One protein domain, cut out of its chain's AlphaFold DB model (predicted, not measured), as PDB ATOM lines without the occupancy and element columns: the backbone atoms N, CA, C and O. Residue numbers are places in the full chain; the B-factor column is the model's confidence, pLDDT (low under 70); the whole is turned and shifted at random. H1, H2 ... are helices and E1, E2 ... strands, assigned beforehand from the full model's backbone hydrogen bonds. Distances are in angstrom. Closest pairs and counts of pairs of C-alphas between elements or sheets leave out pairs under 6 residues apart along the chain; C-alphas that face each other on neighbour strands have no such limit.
ATOM      1  N   LYS A 245       9.220 -47.644   7.261       91.62
ATOM      2  CA  LYS A 245       9.387 -46.610   8.275       91.62
ATOM      3  C   LYS A 245      10.728 -45.912   8.110       91.62
ATOM      4  O   LYS A 245      11.773 -46.561   8.158       91.62
ATOM      5  N   LEU A 246      10.699 -44.589   7.979       92.81
ATOM      6  CA  LEU A 246      11.882 -43.738   8.005       92.81
ATOM      7  C   LEU A 246      11.916 -42.936   9.310       92.81
ATOM      8  O   LEU A 246      11.145 -41.995   9.501       92.81
ATOM      9  N   VAL A 247      12.843 -43.292  10.200       94.94
ATOM     10  CA  VAL A 247      13.057 -42.564  11.456       94.94
ATOM     11  C   VAL A 247      13.805 -41.263  11.169       94.94
ATOM     12  O   VAL A 247      14.947 -41.268  10.704       94.94
ATOM     13  N   LEU A 248      13.166 -40.136  11.465       94.88
ATOM     14  CA  LEU A 248      13.720 -38.809  11.261       94.88
ATOM     15  C   LEU A 248      14.700 -38.460  12.385       94.88
ATOM     16  O   LEU A 248      14.322 -38.186  13.520       94.88
ATOM     17  N   THR A 249      15.986 -38.435  12.041       94.00
ATOM     18  CA  THR A 249      17.074 -37.911  12.891       94.00
ATOM     19  C   THR A 249      17.465 -36.477  12.522       94.00
ATOM     20  O   THR A 249      18.264 -35.835  13.203       94.00
ATOM     21  N   GLN A 250      16.893 -35.971  11.433       94.56
ATOM     22  CA  GLN A 250      17.100 -34.640  10.888       94.56
ATOM     23  C   GLN A 250      15.798 -34.134  10.268       94.56
ATOM     24  O   GLN A 250      14.842 -34.886  10.090       94.56
ATOM     25  N   LYS A 251      15.777 -32.848   9.913       95.31
ATOM     26  CA  LYS A 251      14.646 -32.233   9.213       95.31
ATOM     27  C   LYS A 251      14.296 -33.025   7.944       95.31
ATOM     28  O   LYS A 251      15.190 -33.450   7.209       95.31
ATOM     29  N   LEU A 252      12.998 -33.181   7.681       95.00
ATOM     30  CA  LEU A 252      12.484 -34.045   6.616       95.00
ATOM     31  C   LEU A 252      13.122 -33.807   5.229       95.00
ATOM     32  O   LEU A 252      13.565 -34.789   4.643       95.00
ATOM     33  N   PRO A 253      13.290 -32.571   4.708       95.06
ATOM     34  CA  PRO A 253      13.937 -32.376   3.403       95.06
ATOM     35  C   PRO A 253      15.353 -32.967   3.318       95.06
ATOM     36  O   PRO A 253      15.727 -33.554   2.306       95.06
ATOM     37  N   GLN A 254      16.141 -32.852   4.392       95.50
ATOM     38  CA  GLN A 254      17.472 -33.451   4.473       95.50
ATOM     39  C   GLN A 254      17.385 -34.977   4.531       95.50
ATOM     40  O   GLN A 254      18.186 -35.655   3.895       95.50
ATOM     41  N   ALA A 255      16.430 -35.529   5.290       95.56
ATOM     42  CA  ALA A 255      16.208 -36.973   5.381       95.56
ATOM     43  C   ALA A 255      15.842 -37.578   4.020       95.56
ATOM     44  O   ALA A 255      16.435 -38.580   3.634       95.56
ATOM     45  N   LEU A 256      14.951 -36.931   3.263       95.62
ATOM     46  CA  LEU A 256      14.589 -37.372   1.914       95.62
ATOM     47  C   LEU A 256      15.779 -37.310   0.954       95.62
ATOM     48  O   LEU A 256      15.976 -38.240   0.178       95.62
ATOM     49  N   LYS A 257      16.607 -36.256   1.029       95.19
ATOM     50  CA  LYS A 257      17.801 -36.166   0.181       95.19
ATOM     51  C   LYS A 257      18.827 -37.248   0.517       95.19
ATOM     52  O   LYS A 257      19.301 -37.922  -0.386       95.19
ATOM     53  N   ALA A 258      19.103 -37.472   1.802       94.31
ATOM     54  CA  ALA A 258      19.996 -38.545   2.237       94.31
ATOM     55  C   ALA A 258      19.478 -39.929   1.815       94.31
ATOM     56  O   ALA A 258      20.252 -40.780   1.386       94.31
ATOM     57  N   TYR A 259      18.164 -40.138   1.901       93.81
ATOM     58  CA  TYR A 259      17.516 -41.361   1.445       93.81
ATOM     59  C   TYR A 259      17.667 -41.560  -0.077       93.81
ATOM     60  O   TYR A 259      17.971 -42.670  -0.521       93.81
ATOM     61  N   ALA A 260      17.490 -40.499  -0.874       93.06
ATOM     62  CA  ALA A 260      17.717 -40.540  -2.318       93.06
ATOM     63  C   ALA A 260      19.188 -40.867  -2.634       93.06
ATOM     64  O   ALA A 260      19.444 -41.817  -3.368       93.06
ATOM     65  N   ASP A 261      20.142 -40.184  -1.987       92.38
ATOM     66  CA  ASP A 261      21.588 -40.406  -2.162       92.38
ATOM     67  C   ASP A 261      22.012 -41.845  -1.804       92.38
ATOM     68  O   ASP A 261      22.813 -42.467  -2.506       92.38
ATOM     69  N   GLU A 262      21.475 -42.406  -0.713       91.56
ATOM     70  CA  GLU A 262      21.758 -43.788  -0.304       91.56
ATOM     71  C   GLU A 262      21.170 -44.798  -1.295       91.56
ATOM     72  O   GLU A 262      21.809 -45.799  -1.635       91.56
ATOM     73  N   THR A 263      19.954 -44.536  -1.775       90.19
ATOM     74  CA  THR A 263      19.326 -45.366  -2.803       90.19
ATOM     75  C   THR A 263      20.116 -45.294  -4.103       90.19
ATOM     76  O   THR A 263      20.282 -46.310  -4.780       90.19
ATOM     77  N   ASP A 264      20.706 -44.137  -4.404       85.56
ATOM     78  CA  ASP A 264      21.489 -43.938  -5.609       85.56
ATOM     79  C   ASP A 264      22.719 -44.852  -5.706       85.56
ATOM     80  O   ASP A 264      23.057 -45.349  -6.788       85.56
ATOM     81  N   GLY A 265      23.326 -45.152  -4.556       84.38
ATOM     82  CA  GLY A 265      24.442 -46.085  -4.413       84.38
ATOM     83  C   GLY A 265      24.061 -47.566  -4.271       84.38
ATOM     84  O   GLY A 265      24.961 -48.402  -4.181       84.38
ATOM     85  N   ASN A 266      22.770 -47.923  -4.235       88.31
ATOM     86  CA  ASN A 266      22.310 -49.279  -3.915       88.31
ATOM     87  C   ASN A 266      21.350 -49.851  -4.973       88.31
ATOM     88  O   ASN A 266      20.142 -49.623  -4.934       88.31
ATOM     89  N   LEU A 267      21.887 -50.684  -5.871       85.81
ATOM     90  CA  LEU A 267      21.138 -51.293  -6.978       85.81
ATOM     91  C   LEU A 267      19.894 -52.072  -6.517       85.81
ATOM     92  O   LEU A 267      18.835 -51.938  -7.116       85.81
ATOM     93  N   ALA A 268      19.987 -52.820  -5.413       83.94
ATOM     94  CA  ALA A 268      18.859 -53.599  -4.903       83.94
ATOM     95  C   ALA A 268      17.711 -52.705  -4.399       83.94
ATOM     96  O   ALA A 268      16.542 -53.062  -4.539       83.94
ATOM     97  N   ARG A 269      18.027 -51.532  -3.827       84.12
ATOM     98  CA  ARG A 269      16.999 -50.545  -3.454       84.12
ATOM     99  C   ARG A 269      16.369 -49.895  -4.680       84.12
ATOM    100  O   ARG A 269      15.159 -49.699  -4.683       84.12
ATOM    101  N   LYS A 270      17.161 -49.608  -5.716       84.81
ATOM    102  CA  LYS A 270      16.650 -49.075  -6.987       84.81
ATOM    103  C   LYS A 270      15.668 -50.025  -7.655       84.81
ATOM    104  O   LYS A 270      14.566 -49.616  -7.998       84.81
ATOM    105  N   ASP A 271      16.020 -51.305  -7.736       82.56
ATOM    106  CA  ASP A 271      15.134 -52.325  -8.303       82.56
ATOM    107  C   ASP A 271      13.800 -52.402  -7.538       82.56
ATOM    108  O   ASP A 271      12.736 -52.512  -8.147       82.56
ATOM    109  N   ALA A 272      13.828 -52.259  -6.206       81.31
ATOM    110  CA  ALA A 272      12.615 -52.210  -5.390       81.31
ATOM    111  C   ALA A 272      11.762 -50.945  -5.633       81.31
ATOM    112  O   ALA A 272      10.535 -51.011  -5.539       81.31
ATOM    113  N   LEU A 273      12.380 -49.808  -5.974       88.44
ATOM    114  CA  LEU A 273      11.681 -48.552  -6.271       88.44
ATOM    115  C   LEU A 273      10.978 -48.530  -7.630       88.44
ATOM    116  O   LEU A 273      10.129 -47.667  -7.853       88.44
ATOM    117  N   VAL A 274      11.271 -49.474  -8.529       87.50
ATOM    118  CA  VAL A 274      10.594 -49.547  -9.833       87.50
ATOM    119  C   VAL A 274       9.083 -49.739  -9.664       87.50
ATOM    120  O   VAL A 274       8.306 -49.119 -10.394       87.50
ATOM    121  N   ALA A 275       8.663 -50.552  -8.691       83.31
ATOM    122  CA  ALA A 275       7.252 -50.736  -8.338       83.31
ATOM    123  C   ALA A 275       6.699 -49.589  -7.471       83.31
ATOM    124  O   ALA A 275       5.500 -49.319  -7.491       83.31
ATOM    125  N   GLY A 276       7.586 -48.902  -6.750       90.44
ATOM    126  CA  GLY A 276       7.261 -47.881  -5.765       90.44
ATOM    127  C   GLY A 276       6.655 -48.449  -4.478       90.44
ATOM    128  O   GLY A 276       6.161 -49.576  -4.434       90.44
ATOM    129  N   TYR A 277       6.728 -47.678  -3.397       90.00
ATOM    130  CA  TYR A 277       6.130 -48.035  -2.107       90.00
ATOM    131  C   TYR A 277       5.891 -46.808  -1.230       90.00
ATOM    132  O   TYR A 277       6.356 -45.706  -1.519       90.00
ATOM    133  N   PHE A 278       5.153 -47.000  -0.137       92.38
ATOM    134  CA  PHE A 278       4.877 -45.945   0.832       92.38
ATOM    135  C   PHE A 278       5.965 -45.865   1.902       92.38
ATOM    136  O   PHE A 278       6.320 -46.870   2.520       92.38
ATOM    137  N   LEU A 279       6.434 -44.647   2.147       92.75
ATOM    138  CA  LEU A 279       7.212 -44.250   3.306       92.75
ATOM    139  C   LEU A 279       6.307 -43.608   4.358       92.75
ATOM    140  O   LEU A 279       5.572 -42.654   4.079       92.75
ATOM    141  N   GLU A 280       6.429 -44.109   5.581       92.06
ATOM    142  CA  GLU A 280       5.890 -43.509   6.794       92.06
ATOM    143  C   GLU A 280       7.042 -42.918   7.608       92.06
ATOM    144  O   GLU A 280       8.091 -43.544   7.773       92.06
ATOM    145  N   PHE A 281       6.872 -41.698   8.106       92.44
ATOM    146  CA  PHE A 281       7.914 -41.021   8.874       92.44
ATOM    147  C   PHE A 281       7.651 -41.186  10.358       92.44
ATOM    148  O   PHE A 281       6.520 -40.991  10.797       92.44
ATOM    149  N   GLU A 282       8.701 -41.449  11.128       93.38
ATOM    150  CA  GLU A 282       8.636 -41.464  12.587       93.38
ATOM    151  C   GLU A 282       9.571 -40.413  13.187       93.38
ATOM    152  O   GLU A 282      10.738 -40.317  12.816       93.38
ATOM    153  N   GLU A 283       9.084 -39.649  14.161       93.50
ATOM    154  CA  GLU A 283       9.876 -38.707  14.954       93.50
ATOM    155  C   GLU A 283       9.562 -38.958  16.428       93.50
ATOM    156  O   GLU A 283       8.405 -39.008  16.842       93.50
ATOM    157  N   ASN A 284      10.605 -39.183  17.231       93.19
ATOM    158  CA  ASN A 284      10.483 -39.569  18.643       93.19
ATOM    159  C   ASN A 284       9.630 -40.838  18.881       93.19
ATOM    160  O   ASN A 284       8.949 -40.949  19.898       93.19
ATOM    161  N   GLY A 285       9.675 -41.796  17.947       91.44
ATOM    162  CA  GLY A 285       8.954 -43.072  18.043       91.44
ATOM    163  C   GLY A 285       7.453 -42.986  17.744       91.44
ATOM    164  O   GLY A 285       6.734 -43.944  18.011       91.44
ATOM    165  N   ALA A 286       6.978 -41.858  17.211       91.31
ATOM    166  CA  ALA A 286       5.600 -41.678  16.768       91.31
ATOM    167  C   ALA A 286       5.554 -41.342  15.274       91.31
ATOM    168  O   ALA A 286       6.391 -40.582  14.784       91.31
ATOM    169  N   ALA A 287       4.555 -41.877  14.570       90.44
ATOM    170  CA  ALA A 287       4.305 -41.549  13.173       90.44
ATOM    171  C   ALA A 287       3.954 -40.059  13.011       90.44
ATOM    172  O   ALA A 287       3.174 -39.507  13.796       90.44
ATOM    173  N   LEU A 288       4.510 -39.401  11.992       91.00
ATOM    174  CA  LEU A 288       4.199 -38.002  11.711       91.00
ATOM    175  C   LEU A 288       2.815 -37.886  11.056       91.00
ATOM    176  O   LEU A 288       2.563 -38.507  10.021       91.00
ATOM    177  N   PRO A 289       1.928 -37.020  11.570       90.50
ATOM    178  CA  PRO A 289       0.678 -36.713  10.897       90.50
ATOM    179  C   PRO A 289       0.926 -35.906   9.614       90.50
ATOM    180  O   PRO A 289       1.902 -35.158   9.495       90.50
ATOM    181  N   ALA A 290      -0.028 -35.973   8.683       89.31
ATOM    182  CA  ALA A 290       0.007 -35.254   7.407       89.31
ATOM    183  C   ALA A 290       0.321 -33.756   7.547       89.31
ATOM    184  O   ALA A 290       1.126 -33.206   6.798       89.31
ATOM    185  N   SER A 291      -0.276 -33.096   8.542       89.44
ATOM    186  CA  SER A 291      -0.052 -31.672   8.806       89.44
ATOM    187  C   SER A 291       1.398 -31.353   9.183       89.44
ATOM    188  O   SER A 291       1.920 -30.316   8.779       89.44
ATOM    189  N   GLN A 292       2.072 -32.244   9.915       91.81
ATOM    190  CA  GLN A 292       3.483 -32.076  10.255       91.81
ATOM    191  C   GLN A 292       4.383 -32.340   9.049       91.81
ATOM    192  O   GLN A 292       5.322 -31.577   8.840       91.81
ATOM    193  N   ILE A 293       4.075 -33.344   8.221       92.94
ATOM    194  CA  ILE A 293       4.810 -33.605   6.971       92.94
ATOM    195  C   ILE A 293       4.757 -32.373   6.063       92.94
ATOM    196  O   ILE A 293       5.800 -31.862   5.653       92.94
ATOM    197  N   LEU A 294       3.559 -31.832   5.824       93.31
ATOM    198  CA  LEU A 294       3.367 -30.599   5.060       93.31
ATOM    199  C   LEU A 294       4.154 -29.425   5.653       93.31
ATOM    200  O   LEU A 294       4.865 -28.731   4.927       93.31
ATOM    201  N   ALA A 295       4.086 -29.228   6.974       93.25
ATOM    202  CA  ALA A 295       4.803 -28.152   7.653       93.25
ATOM    203  C   ALA A 295       6.332 -28.293   7.533       93.25
ATOM    204  O   ALA A 295       7.018 -27.306   7.257       93.25
ATOM    205  N   GLN A 296       6.879 -29.504   7.693       95.06
ATOM    206  CA  GLN A 296       8.316 -29.757   7.553       95.06
ATOM    207  C   GLN A 296       8.799 -29.591   6.106       95.06
ATOM    208  O   GLN A 296       9.897 -29.075   5.885       95.06
ATOM    209  N   LEU A 297       7.970 -29.966   5.127       95.25
ATOM    210  CA  LEU A 297       8.222 -29.709   3.707       95.25
ATOM    211  C   LEU A 297       7.961 -28.250   3.314       95.25
ATOM    212  O   LEU A 297       8.379 -27.844   2.239       95.25
ATOM    213  N   LYS A 298       7.331 -27.441   4.177       95.12
ATOM    214  CA  LYS A 298       6.867 -26.073   3.882       95.12
ATOM    215  C   LYS A 298       5.858 -26.012   2.726       95.12
ATOM    216  O   LYS A 298       5.850 -25.050   1.960       95.12
ATOM    217  N   ILE A 299       5.014 -27.033   2.609       93.75
ATOM    218  CA  ILE A 299       3.924 -27.092   1.635       93.75
ATOM    219  C   ILE A 299       2.660 -26.561   2.314       93.75
ATOM    220  O   ILE A 299       2.096 -27.210   3.192       93.75
ATOM    221  N   ASP A 300       2.214 -25.374   1.909       91.44
ATOM    222  CA  ASP A 300       0.988 -24.756   2.419       91.44
ATOM    223  C   ASP A 300      -0.176 -24.971   1.448       91.44
ATOM    224  O   ASP A 300      -0.312 -24.266   0.443       91.44
ATOM    225  N   LEU A 301      -1.046 -25.930   1.763       88.19
ATOM    226  CA  LEU A 301      -2.264 -26.201   0.999       88.19
ATOM    227  C   LEU A 301      -3.479 -25.380   1.486       88.19
ATOM    228  O   LEU A 301      -4.623 -25.733   1.217       88.19
ATOM    229  N   GLY A 302      -3.256 -24.269   2.189       83.00
ATOM    230  CA  GLY A 302      -4.291 -23.311   2.563       83.00
ATOM    231  C   GLY A 302      -5.354 -23.889   3.501       83.00
ATOM    232  O   GLY A 302      -5.047 -24.509   4.515       83.00
ATOM    233  N   ARG A 303      -6.632 -23.653   3.173       69.38
ATOM    234  CA  ARG A 303      -7.799 -24.000   4.011       69.38
ATOM    235  C   ARG A 303      -8.160 -25.489   4.025       69.38
ATOM    236  O   ARG A 303      -9.230 -25.825   4.533       69.38
ATOM    237  N   LEU A 304      -7.303 -26.376   3.514       67.25
ATOM    238  CA  LEU A 304      -7.448 -27.821   3.710       67.25
ATOM    239  C   LEU A 304      -7.298 -28.146   5.212       67.25
ATOM    240  O   LEU A 304      -6.231 -28.509   5.700       67.25
ATOM    241  N   THR A 305      -8.377 -27.967   5.973       55.44
ATOM    242  CA  THR A 305      -8.464 -28.249   7.410       55.44
ATOM    243  C   THR A 305      -9.751 -29.020   7.692       55.44
ATOM    244  O   THR A 305     -10.795 -28.597   7.199       55.44
ATOM    245  N   PRO A 306      -9.732 -30.076   8.527       66.06
ATOM    246  CA  PRO A 306      -8.591 -30.683   9.206       66.06
ATOM    247  C   PRO A 306      -8.121 -31.948   8.473       66.06
ATOM    248  O   PRO A 306      -8.874 -32.910   8.335       66.06
ATOM    249  N   LEU A 307      -6.853 -31.969   8.056       71.12
ATOM    250  CA  LEU A 307      -6.171 -33.219   7.713       71.12
ATOM    251  C   LEU A 307      -6.360 -34.230   8.843       71.12
ATOM    252  O   LEU A 307      -6.297 -33.857  10.023       71.12
ATOM    253  N   SER A 308      -6.577 -35.497   8.485       68.38
ATOM    254  CA  SER A 308      -6.653 -36.540   9.497       68.38
ATOM    255  C   SER A 308      -5.361 -36.536  10.321       68.38
ATOM    256  O   SER A 308      -4.261 -36.273   9.823       68.38
ATOM    257  N   LYS A 309      -5.488 -36.825  11.617       66.94
ATOM    258  CA  LYS A 309      -4.314 -37.058  12.466       66.94
ATOM    259  C   LYS A 309      -3.602 -38.366  12.097       66.94
ATOM    260  O   LYS A 309      -2.532 -38.615  12.637       66.94
ATOM    261  N   GLU A 310      -4.195 -39.185  11.226       64.81
ATOM    262  CA  GLU A 310      -3.914 -40.617  11.149       64.81
ATOM    263  C   GLU A 310      -3.011 -41.061  10.001       64.81
ATOM    264  O   GLU A 310      -2.577 -42.201  10.044       64.81
ATOM    265  N   SER A 311      -2.646 -40.224   9.026       67.81
ATOM    266  CA  SER A 311      -1.350 -40.336   8.318       67.81
ATOM    267  C   SER A 311      -1.272 -39.392   7.123       67.81
ATOM    268  O   SER A 311      -2.221 -39.210   6.368       67.81
ATOM    269  N   GLY A 312      -0.099 -38.790   6.943       80.94
ATOM    270  CA  GLY A 312       0.381 -38.450   5.610       80.94
ATOM    271  C   GLY A 312       1.490 -39.431   5.271       80.94
ATOM    272  O   GLY A 312       2.225 -39.865   6.157       80.94
ATOM    273  N   ARG A 313       1.601 -39.796   4.002       91.44
ATOM    274  CA  ARG A 313       2.639 -40.703   3.513       91.44
ATOM    275  C   ARG A 313       3.329 -40.051   2.328       91.44
ATOM    276  O   ARG A 313       2.740 -39.212   1.641       91.44
ATOM    277  N   LEU A 314       4.572 -40.445   2.081       93.50
ATOM    278  CA  LEU A 314       5.175 -40.226   0.772       93.50
ATOM    279  C   LEU A 314       5.185 -41.550   0.027       93.50
ATOM    280  O   LEU A 314       5.594 -42.565   0.573       93.50
ATOM    281  N   PHE A 315       4.741 -41.545  -1.216       94.12
ATOM    282  CA  PHE A 315       5.011 -42.632  -2.136       94.12
ATOM    283  C   PHE A 315       6.320 -42.340  -2.850       94.12
ATOM    284  O   PHE A 315       6.513 -41.237  -3.365       94.12
ATOM    285  N   VAL A 316       7.222 -43.311  -2.841       93.38
ATOM    286  CA  VAL A 316       8.555 -43.169  -3.416       93.38
ATOM    287  C   VAL A 316       8.718 -44.174  -4.526       93.38
ATOM    288  O   VAL A 316       8.449 -45.360  -4.338       93.38
ATOM    289  N   ASP A 317       9.149 -43.689  -5.683       93.38
ATOM    290  CA  ASP A 317       9.316 -44.503  -6.875       93.38
ATOM    291  C   ASP A 317      10.475 -44.018  -7.752       93.38
ATOM    292  O   ASP A 317      11.065 -42.956  -7.543       93.38
ATOM    293  N   GLN A 318      10.808 -44.837  -8.743       89.88
ATOM    294  CA  GLN A 318      11.775 -44.540  -9.794       89.88
ATOM    295  C   GLN A 318      11.174 -44.989 -11.131       89.88
ATOM    296  O   GLN A 318      10.581 -46.063 -11.193       89.88
ATOM    297  N   GLN A 319      11.270 -44.184 -12.198       79.62
ATOM    298  CA  GLN A 319      10.488 -44.399 -13.428       79.62
ATOM    299  C   GLN A 319      10.731 -45.761 -14.091       79.62
ATOM    300  O   GLN A 319       9.801 -46.565 -14.179       79.62
ATOM    301  N   THR A 320      11.941 -46.027 -14.577       70.69
ATOM    302  CA  THR A 320      12.194 -47.197 -15.436       70.69
ATOM    303  C   THR A 320      13.604 -47.755 -15.344       70.69
ATOM    304  O   THR A 320      13.793 -48.957 -15.525       70.69
ATOM    305  N   THR A 321      14.595 -46.910 -15.084       66.69
ATOM    306  CA  THR A 321      15.998 -47.300 -15.038       66.69
ATOM    307  C   THR A 321      16.622 -46.899 -13.717       66.69
ATOM    308  O   THR A 321      16.241 -45.912 -13.095       66.69
ATOM    309  N   VAL A 322      17.662 -47.633 -13.334       63.22
ATOM    310  CA  VAL A 322      18.482 -47.348 -12.151       63.22
ATOM    311  C   VAL A 322      19.214 -45.999 -12.237       63.22
ATOM    312  O   VAL A 322      19.838 -45.584 -11.265       63.22
ATOM    313  N   SER A 323      19.180 -45.316 -13.384       71.56
ATOM    314  CA  SER A 323      19.716 -43.962 -13.562       71.56
ATOM    315  C   SER A 323      18.675 -42.852 -13.409       71.56
ATOM    316  O   SER A 323      19.054 -41.685 -13.436       71.56
ATOM    317  N   ASP A 324      17.390 -43.184 -13.273       84.00
ATOM    318  CA  ASP A 324      16.346 -42.171 -13.128       84.00
ATOM    319  C   ASP A 324      16.380 -41.580 -11.710       84.00
ATOM    320  O   ASP A 324      16.683 -42.282 -10.750       84.00
ATOM    321  N   ALA A 325      16.047 -40.300 -11.556       89.75
ATOM    322  CA  ALA A 325      15.979 -39.676 -10.233       89.75
ATOM    323  C   ALA A 325      14.893 -40.327  -9.358       89.75
ATOM    324  O   ALA A 325      13.821 -40.691  -9.861       89.75
ATOM    325  N   VAL A 326      15.142 -40.412  -8.048       92.69
ATOM    326  CA  VAL A 326      14.130 -40.865  -7.080       92.69
ATOM    327  C   VAL A 326      13.034 -39.805  -6.958       92.69
ATOM    328  O   VAL A 326      13.307 -38.621  -6.744       92.69
ATOM    329  N   LYS A 327      11.776 -40.223  -7.093       94.69
ATOM    330  CA  LYS A 327      10.604 -39.346  -7.032       94.69
ATOM    331  C   LYS A 327       9.887 -39.503  -5.701       94.69
ATOM    332  O   LYS A 327       9.797 -40.600  -5.160       94.69
ATOM    333  N   PHE A 328       9.343 -38.398  -5.201       95.44
ATOM    334  CA  PHE A 328       8.564 -38.360  -3.968       95.44
ATOM    335  C   PHE A 328       7.194 -37.755  -4.265       95.44
ATOM    336  O   PHE A 328       7.082 -36.595  -4.656       95.44
ATOM    337  N   SER A 329       6.152 -38.553  -4.070       96.38
ATOM    338  CA  SER A 329       4.760 -38.166  -4.267       96.38
ATOM    339  C   SER A 329       4.061 -38.063  -2.919       96.38
ATOM    340  O   SER A 329       4.204 -38.937  -2.068       96.38
ATOM    341  N   LEU A 330       3.305 -36.995  -2.704       95.94
ATOM    342  CA  LEU A 330       2.561 -36.772  -1.474       95.94
ATOM    343  C   LEU A 330       1.215 -37.492  -1.524       95.94
ATOM    344  O   LEU A 330       0.486 -37.370  -2.507       95.94
ATOM    345  N   VAL A 331       0.878 -38.197  -0.444       94.50
ATOM    346  CA  VAL A 331      -0.391 -38.915  -0.291       94.50
ATOM    347  C   VAL A 331      -0.986 -38.548   1.059       94.50
ATOM    348  O   VAL A 331      -0.368 -38.778   2.102       94.50
ATOM    349  N   LEU A 332      -2.151 -37.908   1.031       91.75
ATOM    350  CA  LEU A 332      -2.823 -37.392   2.218       91.75
ATOM    351  C   LEU A 332      -4.182 -38.061   2.390       91.75
ATOM    352  O   LEU A 332      -5.031 -37.974   1.502       91.75
ATOM    353  N   ASP A 333      -4.389 -38.652   3.560       88.69
ATOM    354  CA  ASP A 333      -5.589 -39.416   3.876       88.69
ATOM    355  C   ASP A 333      -6.671 -38.506   4.477       88.69
ATOM    356  O   ASP A 333      -6.441 -37.795   5.468       88.69
ATOM    357  N   TYR A 334      -7.880 -38.587   3.923       85.88
ATOM    358  CA  TYR A 334      -9.061 -37.864   4.380       85.88
ATOM    359  C   TYR A 334     -10.236 -38.809   4.669       85.88
ATOM    360  O   TYR A 334     -10.505 -39.736   3.897       85.88
ATOM    361  N   PRO A 335     -10.991 -38.565   5.758       81.88
ATOM    362  CA  PRO A 335     -12.267 -39.231   5.969       81.88
ATOM    363  C   PRO A 335     -13.255 -38.813   4.879       81.88
ATOM    364  O   PRO A 335     -13.420 -37.618   4.614       81.88
ATOM    365  N   GLN A 336     -13.942 -39.781   4.279       80.38
ATOM    366  CA  GLN A 336     -14.900 -39.499   3.215       80.38
ATOM    367  C   GLN A 336     -15.959 -38.473   3.660       80.38
ATOM    368  O   GLN A 336     -16.491 -38.538   4.771       80.38
ATOM    369  N   GLY A 337     -16.261 -37.507   2.788       74.31
ATOM    370  CA  GLY A 337     -17.320 -36.514   3.011       74.31
ATOM    371  C   GLY A 337     -16.991 -35.393   4.006       74.31
ATOM    372  O   GLY A 337     -17.875 -34.599   4.321       74.31
ATOM    373  N   THR A 338     -15.748 -35.289   4.494       67.81
ATOM    374  CA  THR A 338     -15.352 -34.191   5.402       67.81
ATOM    375  C   THR A 338     -15.079 -32.860   4.698       67.81
ATOM    376  O   THR A 338     -15.181 -31.815   5.341       67.81
ATOM    377  N   LEU A 339     -14.771 -32.861   3.397       69.94
ATOM    378  CA  LEU A 339     -14.514 -31.646   2.620       69.94
ATOM    379  C   LEU A 339     -14.742 -31.890   1.120       69.94
ATOM    380  O   LEU A 339     -14.469 -32.983   0.628       69.94
ATOM    381  N   ASP A 340     -15.147 -30.857   0.374       84.75
ATOM    382  CA  ASP A 340     -15.003 -30.848  -1.089       84.75
ATOM    383  C   ASP A 340     -13.528 -30.577  -1.440       84.75
ATOM    384  O   ASP A 340     -13.104 -29.452  -1.737       84.75
ATOM    385  N   LEU A 341     -12.716 -31.628  -1.288       85.38
ATOM    386  CA  LEU A 341     -11.275 -31.603  -1.536       85.38
ATOM    387  C   LEU A 341     -10.967 -31.174  -2.966       85.38
ATOM    388  O   LEU A 341     -10.044 -30.393  -3.184       85.38
ATOM    389  N   GLU A 342     -11.751 -31.650  -3.932       88.56
ATOM    390  CA  GLU A 342     -11.527 -31.354  -5.343       88.56
ATOM    391  C   GLU A 342     -11.699 -29.859  -5.626       88.56
ATOM    392  O   GLU A 342     -10.825 -29.255  -6.249       88.56
ATOM    393  N   THR A 343     -12.779 -29.239  -5.140       89.50
ATOM    394  CA  THR A 343     -12.979 -27.790  -5.287       89.50
ATOM    395  C   THR A 343     -11.884 -27.002  -4.574       89.50
ATOM    396  O   THR A 343     -11.315 -26.081  -5.158       89.50
ATOM    397  N   THR A 344     -11.510 -27.404  -3.357       87.62
ATOM    398  CA  THR A 344     -10.485 -26.684  -2.585       87.62
ATOM    399  C   THR A 344      -9.113 -26.739  -3.260       87.62
ATOM    400  O   THR A 344      -8.412 -25.733  -3.319       87.62
ATOM    401  N   VAL A 345      -8.713 -27.891  -3.808       90.12
ATOM    402  CA  VAL A 345      -7.427 -28.010  -4.513       90.12
ATOM    403  C   VAL A 345      -7.472 -27.309  -5.875       90.12
ATOM    404  O   VAL A 345      -6.478 -26.693  -6.259       90.12
ATOM    405  N   LYS A 346      -8.621 -27.295  -6.570       92.81
ATOM    406  CA  LYS A 346      -8.804 -26.503  -7.804       92.81
ATOM    407  C   LYS A 346      -8.530 -25.017  -7.592       92.81
ATOM    408  O   LYS A 346      -7.874 -24.398  -8.425       92.81
ATOM    409  N   GLU A 347      -8.979 -24.446  -6.476       92.12
ATOM    410  CA  GLU A 347      -8.706 -23.043  -6.131       92.12
ATOM    411  C   GLU A 347      -7.206 -22.757  -5.933       92.12
ATOM    412  O   GLU A 347      -6.762 -21.623  -6.103       92.12
ATOM    413  N   LEU A 348      -6.413 -23.786  -5.622       92.25
ATOM    414  CA  LEU A 348      -4.971 -23.687  -5.406       92.25
ATOM    415  C   LEU A 348      -4.139 -23.938  -6.668       92.25
ATOM    416  O   LEU A 348      -2.924 -23.762  -6.607       92.25
ATOM    417  N   GLU A 349      -4.737 -24.331  -7.798       94.94
ATOM    418  CA  GLU A 349      -4.001 -24.764  -8.998       94.94
ATOM    419  C   GLU A 349      -2.983 -23.734  -9.499       94.94
ATOM    420  O   GLU A 349      -1.886 -24.108  -9.902       94.94
ATOM    421  N   SER A 350      -3.308 -22.442  -9.431       93.75
ATOM    422  CA  SER A 350      -2.407 -21.369  -9.878       93.75
ATOM    423  C   SER A 350      -1.101 -21.292  -9.076       93.75
ATOM    424  O   SER A 350      -0.054 -20.975  -9.635       93.75
ATOM    425  N   ASP A 351      -1.129 -21.654  -7.793       93.88
ATOM    426  CA  ASP A 351       0.038 -21.607  -6.907       93.88
ATOM    427  C   ASP A 351       0.632 -22.993  -6.632       93.88
ATOM    428  O   ASP A 351       1.750 -23.107  -6.115       93.88
ATOM    429  N   LEU A 352      -0.104 -24.063  -6.942       94.44
ATOM    430  CA  LEU A 352       0.253 -25.427  -6.571       94.44
ATOM    431  C   LEU A 352       1.667 -25.811  -7.044       94.44
ATOM    432  O   LEU A 352       2.446 -26.260  -6.200       94.44
ATOM    433  N   PRO A 353       2.080 -25.546  -8.304       94.62
ATOM    434  CA  PRO A 353       3.436 -25.848  -8.762       94.62
ATOM    435  C   PRO A 353       4.562 -25.135  -8.002       94.62
ATOM    436  O   PRO A 353       5.695 -25.618  -7.999       94.62
ATOM    437  N   LEU A 354       4.286 -23.991  -7.363       93.62
ATOM    438  CA  LEU A 354       5.241 -23.318  -6.479       93.62
ATOM    439  C   LEU A 354       5.268 -23.953  -5.089       93.62
ATOM    440  O   LEU A 354       6.343 -24.138  -4.519       93.62
ATOM    441  N   LYS A 355       4.089 -24.279  -4.555       94.50
ATOM    442  CA  LYS A 355       3.908 -24.816  -3.201       94.50
ATOM    443  C   LYS A 355       4.541 -26.192  -3.031       94.50
ATOM    444  O   LYS A 355       5.039 -26.493  -1.955       94.50
ATOM    445  N   VAL A 356       4.563 -26.998  -4.090       95.06
ATOM    446  CA  VAL A 356       5.026 -28.397  -4.047       95.06
ATOM    447  C   VAL A 356       6.457 -28.583  -4.560       95.06
ATOM    448  O   VAL A 356       6.942 -29.708  -4.633       95.06
ATOM    449  N   LYS A 357       7.183 -27.487  -4.836       93.62
ATOM    450  CA  LYS A 357       8.625 -27.510  -5.163       93.62
ATOM    451  C   LYS A 357       9.488 -28.370  -4.223       93.62
ATOM    452  O   LYS A 357      10.422 -28.994  -4.717       93.62
ATOM    453  N   PRO A 358       9.217 -28.440  -2.907       95.19
ATOM    454  CA  PRO A 358       9.976 -29.296  -1.993       95.19
ATOM    455  C   PRO A 358       9.921 -30.801  -2.307       95.19
ATOM    456  O   PRO A 358      10.742 -31.539  -1.773       95.19
ATOM    457  N   LEU A 359       8.994 -31.263  -3.159       95.12
ATOM    458  CA  LEU A 359       8.929 -32.660  -3.611       95.12
ATOM    459  C   LEU A 359       9.986 -33.006  -4.679       95.12
ATOM    460  O   LEU A 359      10.287 -34.180  -4.882       95.12
ATOM    461  N   PHE A 360      10.601 -32.008  -5.326       93.81
ATOM    462  CA  PHE A 360      11.731 -32.199  -6.246       93.81
ATOM    463  C   PHE A 360      13.034 -32.339  -5.449       93.81
ATOM    464  O   PHE A 360      13.853 -31.426  -5.386       93.81
ATOM    465  N   VAL A 361      13.181 -33.472  -4.762       92.94
ATOM    466  CA  VAL A 361      14.313 -33.726  -3.858       92.94
ATOM    467  C   VAL A 361      15.583 -34.074  -4.631       92.94
ATOM    468  O   VAL A 361      16.661 -33.572  -4.308       92.94
ATOM    469  N   ASP A 362      15.455 -34.931  -5.642       90.06
ATOM    470  CA  ASP A 362      16.584 -35.508  -6.380       90.06
ATOM    471  C   ASP A 362      16.707 -34.979  -7.818       90.06
ATOM    472  O   ASP A 362      17.443 -35.489  -8.655       90.06
ATOM    473  N   GLU A 363      15.978 -33.912  -8.121       89.50
ATOM    474  CA  GLU A 363      16.040 -33.237  -9.408       89.50
ATOM    475  C   GLU A 363      15.823 -31.734  -9.231       89.50
ATOM    476  O   GLU A 363      15.312 -31.265  -8.214       89.50
ATOM    477  N   ALA A 364      16.195 -30.950 -10.241       89.81
ATOM    478  CA  ALA A 364      15.922 -29.523 -10.218       89.81
ATOM    479  C   ALA A 364      14.419 -29.264 -10.407       89.81
ATOM    480  O   ALA A 364      13.849 -29.621 -11.440       89.81
ATOM    481  N   ALA A 365      13.800 -28.584  -9.437       88.62
ATOM    482  CA  ALA A 365      12.446 -28.067  -9.588       88.62
ATOM    483  C   ALA A 365      12.384 -27.122 -10.804       88.62
ATOM    484  O   ALA A 365      13.180 -26.174 -10.868       88.62
ATOM    485  N   PRO A 366      11.453 -27.320 -11.751       90.38
ATOM    486  CA  PRO A 366      11.408 -26.466 -12.924       90.38
ATOM    487  C   PRO A 366      11.056 -25.014 -12.567       90.38
ATOM    488  O   PRO A 366      10.303 -24.723 -11.628       90.38
ATOM    489  N   PHE A 367      11.626 -24.081 -13.329       90.19
ATOM    490  CA  PHE A 367      11.336 -22.659 -13.192       90.19
ATOM    491  C   PHE A 367       9.995 -22.321 -13.854       90.19
ATOM    492  O   PHE A 367       9.694 -22.813 -14.937       90.19
ATOM    493  N   ILE A 368       9.207 -21.462 -13.205       89.75
ATOM    494  CA  ILE A 368       7.948 -20.942 -13.743       89.75
ATOM    495  C   ILE A 368       8.110 -19.436 -13.868       89.75
ATOM    496  O   ILE A 368       8.292 -18.755 -12.859       89.75
ATOM    497  N   GLU A 369       8.070 -18.944 -15.102       87.75
ATOM    498  CA  GLU A 369       8.258 -17.525 -15.400       87.75
ATOM    499  C   GLU A 369       7.002 -16.704 -15.077       87.75
ATOM    500  O   GLU A 369       7.106 -15.629 -14.491       87.75
ATOM    501  N   ASP A 370       5.818 -17.237 -15.399       90.88
ATOM    502  CA  ASP A 370       4.537 -16.551 -15.225       90.88
ATOM    503  C   ASP A 370       3.446 -17.504 -14.712       90.88
ATOM    504  O   ASP A 370       3.017 -18.428 -15.408       90.88
ATOM    505  N   LEU A 371       2.964 -17.249 -13.491       90.44
ATOM    506  CA  LEU A 371       1.908 -18.036 -12.845       90.44
ATOM    507  C   LEU A 371       0.560 -17.935 -13.564       90.44
ATOM    508  O   LEU A 371      -0.238 -18.865 -13.493       90.44
ATOM    509  N   SER A 372       0.310 -16.849 -14.301       91.06
ATOM    510  CA  SER A 372      -0.940 -16.671 -15.048       91.06
ATOM    511  C   SER A 372      -1.080 -17.649 -16.220       91.06
ATOM    512  O   SER A 372      -2.179 -17.866 -16.728       91.06
ATOM    513  N   THR A 373       0.026 -18.284 -16.623       89.00
ATOM    514  CA  THR A 373       0.053 -19.292 -17.689       89.00
ATOM    515  C   THR A 373      -0.238 -20.709 -17.192       89.00
ATOM    516  O   THR A 373      -0.383 -21.631 -18.002       89.00
ATOM    517  N   ILE A 374      -0.333 -20.909 -15.872       93.50
ATOM    518  CA  ILE A 374      -0.614 -22.219 -15.288       93.50
ATOM    519  C   ILE A 374      -2.062 -22.600 -15.594       93.50
ATOM    520  O   ILE A 374      -3.015 -21.955 -15.162       93.50
ATOM    521  N   SER A 375      -2.223 -23.689 -16.341       93.62
ATOM    522  CA  SER A 375      -3.524 -24.267 -16.660       93.62
ATOM    523  C   SER A 375      -3.439 -25.784 -16.579       93.62
ATOM    524  O   SER A 375      -2.774 -26.437 -17.391       93.62
ATOM    525  N   PHE A 376      -4.111 -26.337 -15.573       96.19
ATOM    526  CA  PHE A 376      -4.210 -27.773 -15.375       96.19
ATOM    527  C   PHE A 376      -5.199 -28.387 -16.366       96.19
ATOM    528  O   PHE A 376      -6.254 -27.828 -16.679       96.19
ATOM    529  N   ARG A 377      -4.853 -29.574 -16.856       95.06
ATOM    530  CA  ARG A 377      -5.644 -30.356 -17.810       95.06
ATOM    531  C   ARG A 377      -6.021 -31.683 -17.178       95.06
ATOM    532  O   ARG A 377      -5.273 -32.205 -16.360       95.06
ATOM    533  N   ASN A 378      -7.137 -32.266 -17.595       95.88
ATOM    534  CA  ASN A 378      -7.468 -33.626 -17.177       95.88
ATOM    535  C   ASN A 378      -6.437 -34.605 -17.753       95.88
ATOM    536  O   ASN A 378      -6.061 -34.503 -18.926       95.88
ATOM    537  N   SER A 379      -5.971 -35.531 -16.924       94.19
ATOM    538  CA  SER A 379      -5.000 -36.543 -17.315       94.19
ATOM    539  C   SER A 379      -5.642 -37.605 -18.201       94.19
ATOM    540  O   SER A 379      -6.817 -37.943 -18.072       94.19
ATOM    541  N   THR A 380      -4.847 -38.147 -19.121       90.31
ATOM    542  CA  THR A 380      -5.209 -39.336 -19.901       90.31
ATOM    543  C   THR A 380      -4.894 -40.630 -19.155       90.31
ATOM    544  O   THR A 380      -5.369 -41.679 -19.571       90.31
ATOM    545  N   VAL A 381      -4.070 -40.563 -18.099       88.81
ATOM    546  CA  VAL A 381      -3.749 -41.707 -17.230       88.81
ATOM    547  C   VAL A 381      -4.980 -42.092 -16.421       88.81
ATOM    548  O   VAL A 381      -5.379 -43.249 -16.413       88.81
ATOM    549  N   ASP A 382      -5.608 -41.097 -15.795       93.94
ATOM    550  CA  ASP A 382      -6.816 -41.261 -15.004       93.94
ATOM    551  C   ASP A 382      -7.624 -39.958 -15.019       93.94
ATOM    552  O   ASP A 382      -7.080 -38.871 -14.819       93.94
ATOM    553  N   LYS A 383      -8.934 -40.058 -15.256       94.44
ATOM    554  CA  LYS A 383      -9.831 -38.897 -15.390       94.44
ATOM    555  C   LYS A 383     -10.013 -38.087 -14.099       94.44
ATOM    556  O   LYS A 383     -10.461 -36.948 -14.181       94.44
ATOM    557  N   ARG A 384      -9.722 -38.678 -12.935       95.19
ATOM    558  CA  ARG A 384      -9.750 -38.031 -11.610       95.19
ATOM    559  C   ARG A 384      -8.503 -37.184 -11.372       95.19
ATOM    560  O   ARG A 384      -8.486 -36.364 -10.459       95.19
ATOM    561  N   ILE A 385      -7.463 -37.389 -12.178       96.94
ATOM    562  CA  ILE A 385      -6.201 -36.676 -12.062       96.94
ATOM    563  C   ILE A 385      -6.180 -35.486 -13.008       96.94
ATOM    564  O   ILE A 385      -6.556 -35.570 -14.180       96.94
ATOM    565  N   ARG A 386      -5.667 -34.372 -12.502       97.19
ATOM    566  CA  ARG A 386      -5.358 -33.169 -13.259       97.19
ATOM    567  C   ARG A 386      -3.854 -32.968 -13.263       97.19
ATOM    568  O   ARG A 386      -3.187 -33.271 -12.283       97.19
ATOM    569  N   PHE A 387      -3.313 -32.472 -14.368       96.19
ATOM    570  CA  PHE A 387      -1.880 -32.250 -14.505       96.19
ATOM    571  C   PHE A 387      -1.544 -30.906 -15.139       96.19
ATOM    572  O   PHE A 387      -2.258 -30.414 -16.017       96.19
ATOM    573  N   TYR A 388      -0.397 -30.369 -14.745       95.12
ATOM    574  CA  TYR A 388       0.263 -29.231 -15.361       95.12
ATOM    575  C   TYR A 388       1.668 -29.650 -15.821       95.12
ATOM    576  O   TYR A 388       2.499 -30.010 -14.986       95.12
ATOM    577  N   PRO A 389       1.962 -29.637 -17.133       92.69
ATOM    578  CA  PRO A 389       3.313 -29.872 -17.629       92.69
ATOM    579  C   PRO A 389       4.154 -28.596 -17.492       92.69
ATOM    580  O   PRO A 389       3.726 -27.531 -17.934       92.69
ATOM    581  N   TYR A 390       5.369 -28.697 -16.945       87.19
ATOM    582  CA  TYR A 390       6.246 -27.526 -16.790       87.19
ATOM    583  C   TYR A 390       6.805 -27.004 -18.114       87.19
ATOM    584  O   TYR A 390       7.036 -25.807 -18.259       87.19
ATOM    585  N   ALA A 391       7.003 -27.880 -19.100       81.12
ATOM    586  CA  ALA A 391       7.279 -27.463 -20.465       81.12
ATOM    587  C   ALA A 391       6.428 -28.266 -21.446       81.12
ATOM    588  O   ALA A 391       6.202 -29.462 -21.280       81.12
ATOM    589  N   ALA A 392       5.992 -27.610 -22.521       70.00
ATOM    590  CA  ALA A 392       5.203 -28.254 -23.569       70.00
ATOM    591  C   ALA A 392       5.950 -29.419 -24.252       70.00
ATOM    592  O   ALA A 392       5.313 -30.307 -24.814       70.00
ATOM    593  N   SER A 393       7.288 -29.409 -24.208       64.56
ATOM    594  CA  SER A 393       8.158 -30.409 -24.833       64.56
ATOM    595  C   SER A 393       8.645 -31.509 -23.889       64.56
ATOM    596  O   SER A 393       9.103 -32.538 -24.379       64.56
ATOM    597  N   THR A 394       8.585 -31.325 -22.566       62.34
ATOM    598  CA  THR A 394       9.025 -32.347 -21.606       62.34
ATOM    599  C   THR A 394       7.810 -33.102 -21.087       62.34
ATOM    600  O   THR A 394       7.061 -32.642 -20.234       62.34
ATOM    601  N   THR A 395       7.590 -34.299 -21.621       62.41
ATOM    602  CA  THR A 395       6.452 -35.140 -21.225       62.41
ATOM    603  C   THR A 395       6.598 -35.736 -19.824       62.41
ATOM    604  O   THR A 395       5.600 -36.194 -19.275       62.41
ATOM    605  N   GLY A 396       7.813 -35.736 -19.262       76.06
ATOM    606  CA  GLY A 396       8.127 -36.410 -17.999       76.06
ATOM    607  C   GLY A 396       7.995 -35.557 -16.735       76.06
ATOM    608  O   GLY A 396       7.708 -36.113 -15.682       76.06
ATOM    609  N   GLN A 397       8.175 -34.231 -16.809       87.88
ATOM    610  CA  GLN A 397       8.091 -33.351 -15.634       87.88
ATOM    611  C   GLN A 397       6.760 -32.600 -15.617       87.88
ATOM    612  O   GLN A 397       6.511 -31.696 -16.423       87.88
ATOM    613  N   SER A 398       5.913 -32.956 -14.664       93.06
ATOM    614  CA  SER A 398       4.603 -32.347 -14.460       93.06
ATOM    615  C   SER A 398       4.296 -32.256 -12.976       93.06
ATOM    616  O   SER A 398       4.899 -32.958 -12.180       93.06
ATOM    617  N   ILE A 399       3.364 -31.391 -12.593       95.56
ATOM    618  CA  ILE A 399       2.644 -31.595 -11.338       95.56
ATOM    619  C   ILE A 399       1.330 -32.241 -11.677       95.56
ATOM    620  O   ILE A 399       0.546 -31.666 -12.434       95.56
ATOM    621  N   ASP A 400       1.080 -33.386 -11.070       96.56
ATOM    622  CA  ASP A 400      -0.207 -34.039 -11.150       96.56
ATOM    623  C   ASP A 400      -0.829 -34.048  -9.762       96.56
ATOM    624  O   ASP A 400      -0.139 -34.217  -8.756       96.56
ATOM    625  N   TRP A 401      -2.138 -33.872  -9.693       97.19
ATOM    626  CA  TRP A 401      -2.879 -34.023  -8.455       97.19
ATOM    627  C   TRP A 401      -4.256 -34.611  -8.726       97.19
ATOM    628  O   TRP A 401      -4.808 -34.476  -9.821       97.19
ATOM    629  N   GLY A 402      -4.836 -35.253  -7.722       95.56
ATOM    630  CA  GLY A 402      -6.227 -35.679  -7.777       95.56
ATOM    631  C   GLY A 402      -6.684 -36.307  -6.476       95.56
ATOM    632  O   GLY A 402      -5.892 -36.504  -5.556       95.56
ATOM    633  N   VAL A 403      -7.980 -36.598  -6.409       93.94
ATOM    634  CA  VAL A 403      -8.597 -37.263  -5.262       93.94
ATOM    635  C   VAL A 403      -9.007 -38.666  -5.691       93.94
ATOM    636  O   VAL A 403      -9.798 -38.835  -6.621       93.94
ATOM    637  N   ILE A 404      -8.434 -39.671  -5.037       93.06
ATOM    638  CA  ILE A 404      -8.701 -41.085  -5.295       93.06
ATOM    639  C   ILE A 404      -9.451 -41.651  -4.095       93.06
ATOM    640  O   ILE A 404      -8.939 -41.628  -2.982       93.06
ATOM    641  N   THR A 405     -10.654 -42.169  -4.311       92.00
ATOM    642  CA  THR A 405     -11.417 -42.861  -3.265       92.00
ATOM    643  C   THR A 405     -11.096 -44.347  -3.305       92.00
ATOM    644  O   THR A 405     -11.311 -44.988  -4.336       92.00
ATOM    645  N   VAL A 406     -10.634 -44.905  -2.185       89.50
ATOM    646  CA  VAL A 406     -10.443 -46.352  -2.033       89.50
ATOM    647  C   VAL A 406     -11.090 -46.830  -0.737       89.50
ATOM    648  O   VAL A 406     -10.780 -46.357   0.357       89.50
ATOM    649  N   GLY A 407     -12.037 -47.763  -0.853       88.62
ATOM    650  CA  GLY A 407     -12.869 -48.173   0.277       88.62
ATOM    651  C   GLY A 407     -13.695 -46.998   0.816       88.62
ATOM    652  O   GLY A 407     -14.523 -46.446   0.098       88.62
ATOM    653  N   GLN A 408     -13.475 -46.632   2.082       87.56
ATOM    654  CA  GLN A 408     -14.140 -45.509   2.771       87.56
ATOM    655  C   GLN A 408     -13.197 -44.319   3.028       87.56
ATOM    656  O   GLN A 408     -13.465 -43.479   3.891       87.56
ATOM    657  N   LYS A 409     -12.057 -44.269   2.331       86.88
ATOM    658  CA  LYS A 409     -11.035 -43.233   2.494       86.88
ATOM    659  C   LYS A 409     -10.832 -42.497   1.174       86.88
ATOM    660  O   LYS A 409     -10.774 -43.121   0.114       86.88
ATOM    661  N   ASP A 410     -10.711 -41.177   1.262       89.62
ATOM    662  CA  ASP A 410     -10.320 -40.325   0.145       89.62
ATOM    663  C   ASP A 410      -8.838 -39.974   0.286       89.62
ATOM    664  O   ASP A 410      -8.382 -39.569   1.355       89.62
ATOM    665  N   TYR A 411      -8.085 -40.111  -0.798       91.56
ATOM    666  CA  TYR A 411      -6.660 -39.811  -0.855       91.56
ATOM    667  C   TYR A 411      -6.438 -38.612  -1.767       91.56
ATOM    668  O   TYR A 411      -6.690 -38.699  -2.969       91.56
ATOM    669  N   LEU A 412      -5.938 -37.500  -1.222       93.62
ATOM    670  CA  LEU A 412      -5.369 -36.439  -2.049       93.62
ATOM    671  C   LEU A 412      -3.946 -36.839  -2.412       93.62
ATOM    672  O   LEU A 412      -3.080 -36.944  -1.541       93.62
ATOM    673  N   ILE A 413      -3.715 -37.026  -3.703       95.81
ATOM    674  CA  ILE A 413      -2.400 -37.337  -4.242       95.81
ATOM    675  C   ILE A 413      -1.815 -36.108  -4.930       95.81
ATOM    676  O   ILE A 413      -2.541 -35.358  -5.586       95.81
ATOM    677  N   ILE A 414      -0.507 -35.903  -4.787       96.88
ATOM    678  CA  ILE A 414       0.247 -34.881  -5.514       96.88
ATOM    679  C   ILE A 414       1.590 -35.473  -5.932       96.88
ATOM    680  O   ILE A 414       2.365 -35.903  -5.080       96.88
ATOM    681  N   THR A 415       1.887 -35.485  -7.226       96.19
ATOM    682  CA  THR A 415       3.108 -36.085  -7.780       96.19
ATOM    683  C   THR A 415       3.873 -35.076  -8.637       96.19
ATOM    684  O   THR A 415       3.330 -34.048  -9.054       96.19
ATOM    685  N   THR A 416       5.145 -35.377  -8.910       93.94
ATOM    686  CA  THR A 416       6.024 -34.581  -9.785       93.94
ATOM    687  C   THR A 416       6.272 -35.227 -11.158       93.94
ATOM    688  O   THR A 416       7.131 -34.773 -11.924       93.94
ATOM    689  N   SER A 417       5.544 -36.300 -11.490       92.75
ATOM    690  CA  SER A 417       5.619 -36.938 -12.806       92.75
ATOM    691  C   SER A 417       4.374 -37.766 -13.127       92.75
ATOM    692  O   SER A 417       3.810 -38.428 -12.253       92.75
ATOM    693  N   LYS A 418       3.999 -37.812 -14.413       91.12
ATOM    694  CA  LYS A 418       2.899 -38.659 -14.913       91.12
ATOM    695  C   LYS A 418       3.094 -40.144 -14.658       91.12
ATOM    696  O   LYS A 418       2.124 -40.862 -14.419       91.12
ATOM    697  N   ASP A 419       4.334 -40.602 -14.727       91.06
ATOM    698  CA  ASP A 419       4.649 -42.011 -14.525       91.06
ATOM    699  C   ASP A 419       4.483 -42.389 -13.048       91.06
ATOM    700  O   ASP A 419       3.843 -43.398 -12.751       91.06
ATOM    701  N   SER A 420       4.940 -41.531 -12.130       93.62
ATOM    702  CA  SER A 420       4.708 -41.683 -10.686       93.62
ATOM    703  C   SER A 420       3.216 -41.671 -10.362       93.62
ATOM    704  O   SER A 420       2.750 -42.508  -9.594       93.62
ATOM    705  N   THR A 421       2.438 -40.783 -10.994       94.81
ATOM    706  CA  THR A 421       0.971 -40.758 -10.869       94.81
ATOM    707  C   THR A 421       0.359 -42.094 -11.240       94.81
ATOM    708  O   THR A 421      -0.438 -42.630 -10.473       94.81
ATOM    709  N   LYS A 422       0.718 -42.640 -12.410       93.25
ATOM    710  CA  LYS A 422       0.166 -43.916 -12.858       93.25
ATOM    711  C   LYS A 422       0.465 -45.014 -11.839       93.25
ATOM    712  O   LYS A 422      -0.455 -45.704 -11.418       93.25
ATOM    713  N   LYS A 423       1.728 -45.148 -11.429       92.75
ATOM    714  CA  LYS A 423       2.155 -46.179 -10.473       92.75
ATOM    715  C   LYS A 423       1.447 -46.047  -9.136       92.75
ATOM    716  O   LYS A 423       0.973 -47.039  -8.599       92.75
ATOM    717  N   LEU A 424       1.347 -44.826  -8.618       94.12
ATOM    718  CA  LEU A 424       0.660 -44.562  -7.364       94.12
ATOM    719  C   LEU A 424      -0.810 -44.985  -7.434       94.12
ATOM    720  O   LEU A 424      -1.283 -45.662  -6.528       94.12
ATOM    721  N   VAL A 425      -1.531 -44.580  -8.484       93.75
ATOM    722  CA  VAL A 425      -2.942 -44.956  -8.662       93.75
ATOM    723  C   VAL A 425      -3.067 -46.472  -8.780       93.75
ATOM    724  O   VAL A 425      -3.881 -47.066  -8.078       93.75
ATOM    725  N   ASP A 426      -2.211 -47.103  -9.589       91.62
ATOM    726  CA  ASP A 426      -2.199 -48.554  -9.758       91.62
ATOM    727  C   ASP A 426      -2.012 -49.284  -8.406       91.62
ATOM    728  O   ASP A 426      -2.701 -50.273  -8.136       91.62
ATOM    729  N   VAL A 427      -1.103 -48.788  -7.555       90.62
ATOM    730  CA  VAL A 427      -0.834 -49.312  -6.205       90.62
ATOM    731  C   VAL A 427      -2.011 -49.062  -5.260       90.62
ATOM    732  O   VAL A 427      -2.459 -49.993  -4.601       90.62
ATOM    733  N   LEU A 428      -2.545 -47.837  -5.207       90.44
ATOM    734  CA  LEU A 428      -3.675 -47.490  -4.336       90.44
ATOM    735  C   LEU A 428      -4.928 -48.312  -4.648       90.44
ATOM    736  O   LEU A 428      -5.687 -48.622  -3.737       90.44
ATOM    737  N   GLU A 429      -5.146 -48.676  -5.910       90.25
ATOM    738  CA  GLU A 429      -6.284 -49.497  -6.332       90.25
ATOM    739  C   GLU A 429      -6.016 -51.008  -6.230       90.25
ATOM    740  O   GLU A 429      -6.882 -51.813  -6.578       90.25
ATOM    741  N   GLY A 430      -4.831 -51.413  -5.759       83.56
ATOM    742  CA  GLY A 430      -4.445 -52.818  -5.621       83.56
ATOM    743  C   GLY A 430      -4.283 -53.549  -6.958       83.56
ATOM    744  O   GLY A 430      -4.317 -54.777  -7.003       83.56
TER     745      GLY A 430
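What this domain is: This is residues 245 to 430 of the 472 residues of an uncharacterized protein of Acidobacteria bacterium (UniProt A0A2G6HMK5). One strongly twisted sheet of seven strands runs through the domain, with H6 packed on one face and H1, H3 and H4 on the opposite face. H1 lies near the sheet's E1 edge, and residues 356 to 384, with no named element, run from H5 to the other edge strand, E5. The printed part has 186 residues with six named helices and seven named strands, in the order E1 H1 H2 E2 H3 E3 E4 H4 H5 E5 E6 E7 H6. The class is mixed, and so is the sheet, ordered E1 E2 E3 E4 E7 E6 E5, with E1 and E2 parallel. The whole is compact, with a radius of gyration of the C-alphas of 15.6 A and spans of 40 by 40 by 32 A.

How they stand to each other: Start at E1, residues 245 to 247, and go through H1, residues 252 to 264, and H2, residues 267 to 273, to E2, residues 277 to 283: a strand-helix-strand unit, parallel neighbour strands with helices between, its crossover right-handed. Look for N 246 and O 280, 2.8 A apart. H1 and H2 touch only at the corner, and only just, with 3 pairs of C-alphas within 8 A, the closest Thr 263 and Arg 269 at 5.7 A. H1 has a height of 6.5 A over the sheet and lies over none of its strands; H2 only grazes the sheet with residues 270 to 273. H3, residues 290 to 297, lies over E3, residues 312 to 317, at a height of 9.3 A. H1 touches H3 with residues 252 to 253 alone, the closest C-alphas being Leu 252 and Gln 296 at 6.1 A. E3 is antiparallel to E2, with N 279 and O 314 at 2.7 A, and forms a hairpin with E4, residues 327 to 335, where N 315 and O 329 are 2.8 A apart. H4, residues 341 to 347, lies over E6, residues 398 to 406, at a height of 9.2 A. H5, residues 352 to 355, only grazes the sheet with residues 352 to 354. E5, residues 385 to 389, E6 and E7, residues 409 to 415, make a meander, each strand the antiparallel neighbour of the one before; see N 386 and O 401, and N 411 and O 404, both at 2.8 A. E7 is also antiparallel to E4, with N 330 and O 414 at 2.8 A. H6, residues 418 to 428, is on the opposite face from H1, H3 and H4; its closest C-alphas to E7 are Thr 421 and Thr 415, 6.0 A apart. In H1, H2, H3, H4 and H6 every O i to N i+4 pair is within hydrogen-bond range; H5 is too short for one.

Where its parts are: Find C-alpha 245 at (9.387, -46.610, 8.275), where E1 begins. From C-alpha 252 H1 runs 18.1 A. E4 starts at C-alpha 327, (10.604, -39.346, -7.032), and spans 26.3 A; E6 spans 24.0 A. H6 covers 15.3 A and ends at C-alpha 428, (-3.675, -47.490, -4.336).

The domain as a whole: The C-alphas farthest apart are those of Gly 285 and Ser 393, at 44.7 A. The printed part has no cut. The links H3 to E3 and H5 to E5 are long, with 14 and 29 residues. The mean pLDDT of the printed part is 88.8; look for values under 70 at residues 303 to 306, 308 to 311, 321 to 322, 338 to 339 and 393 to 395.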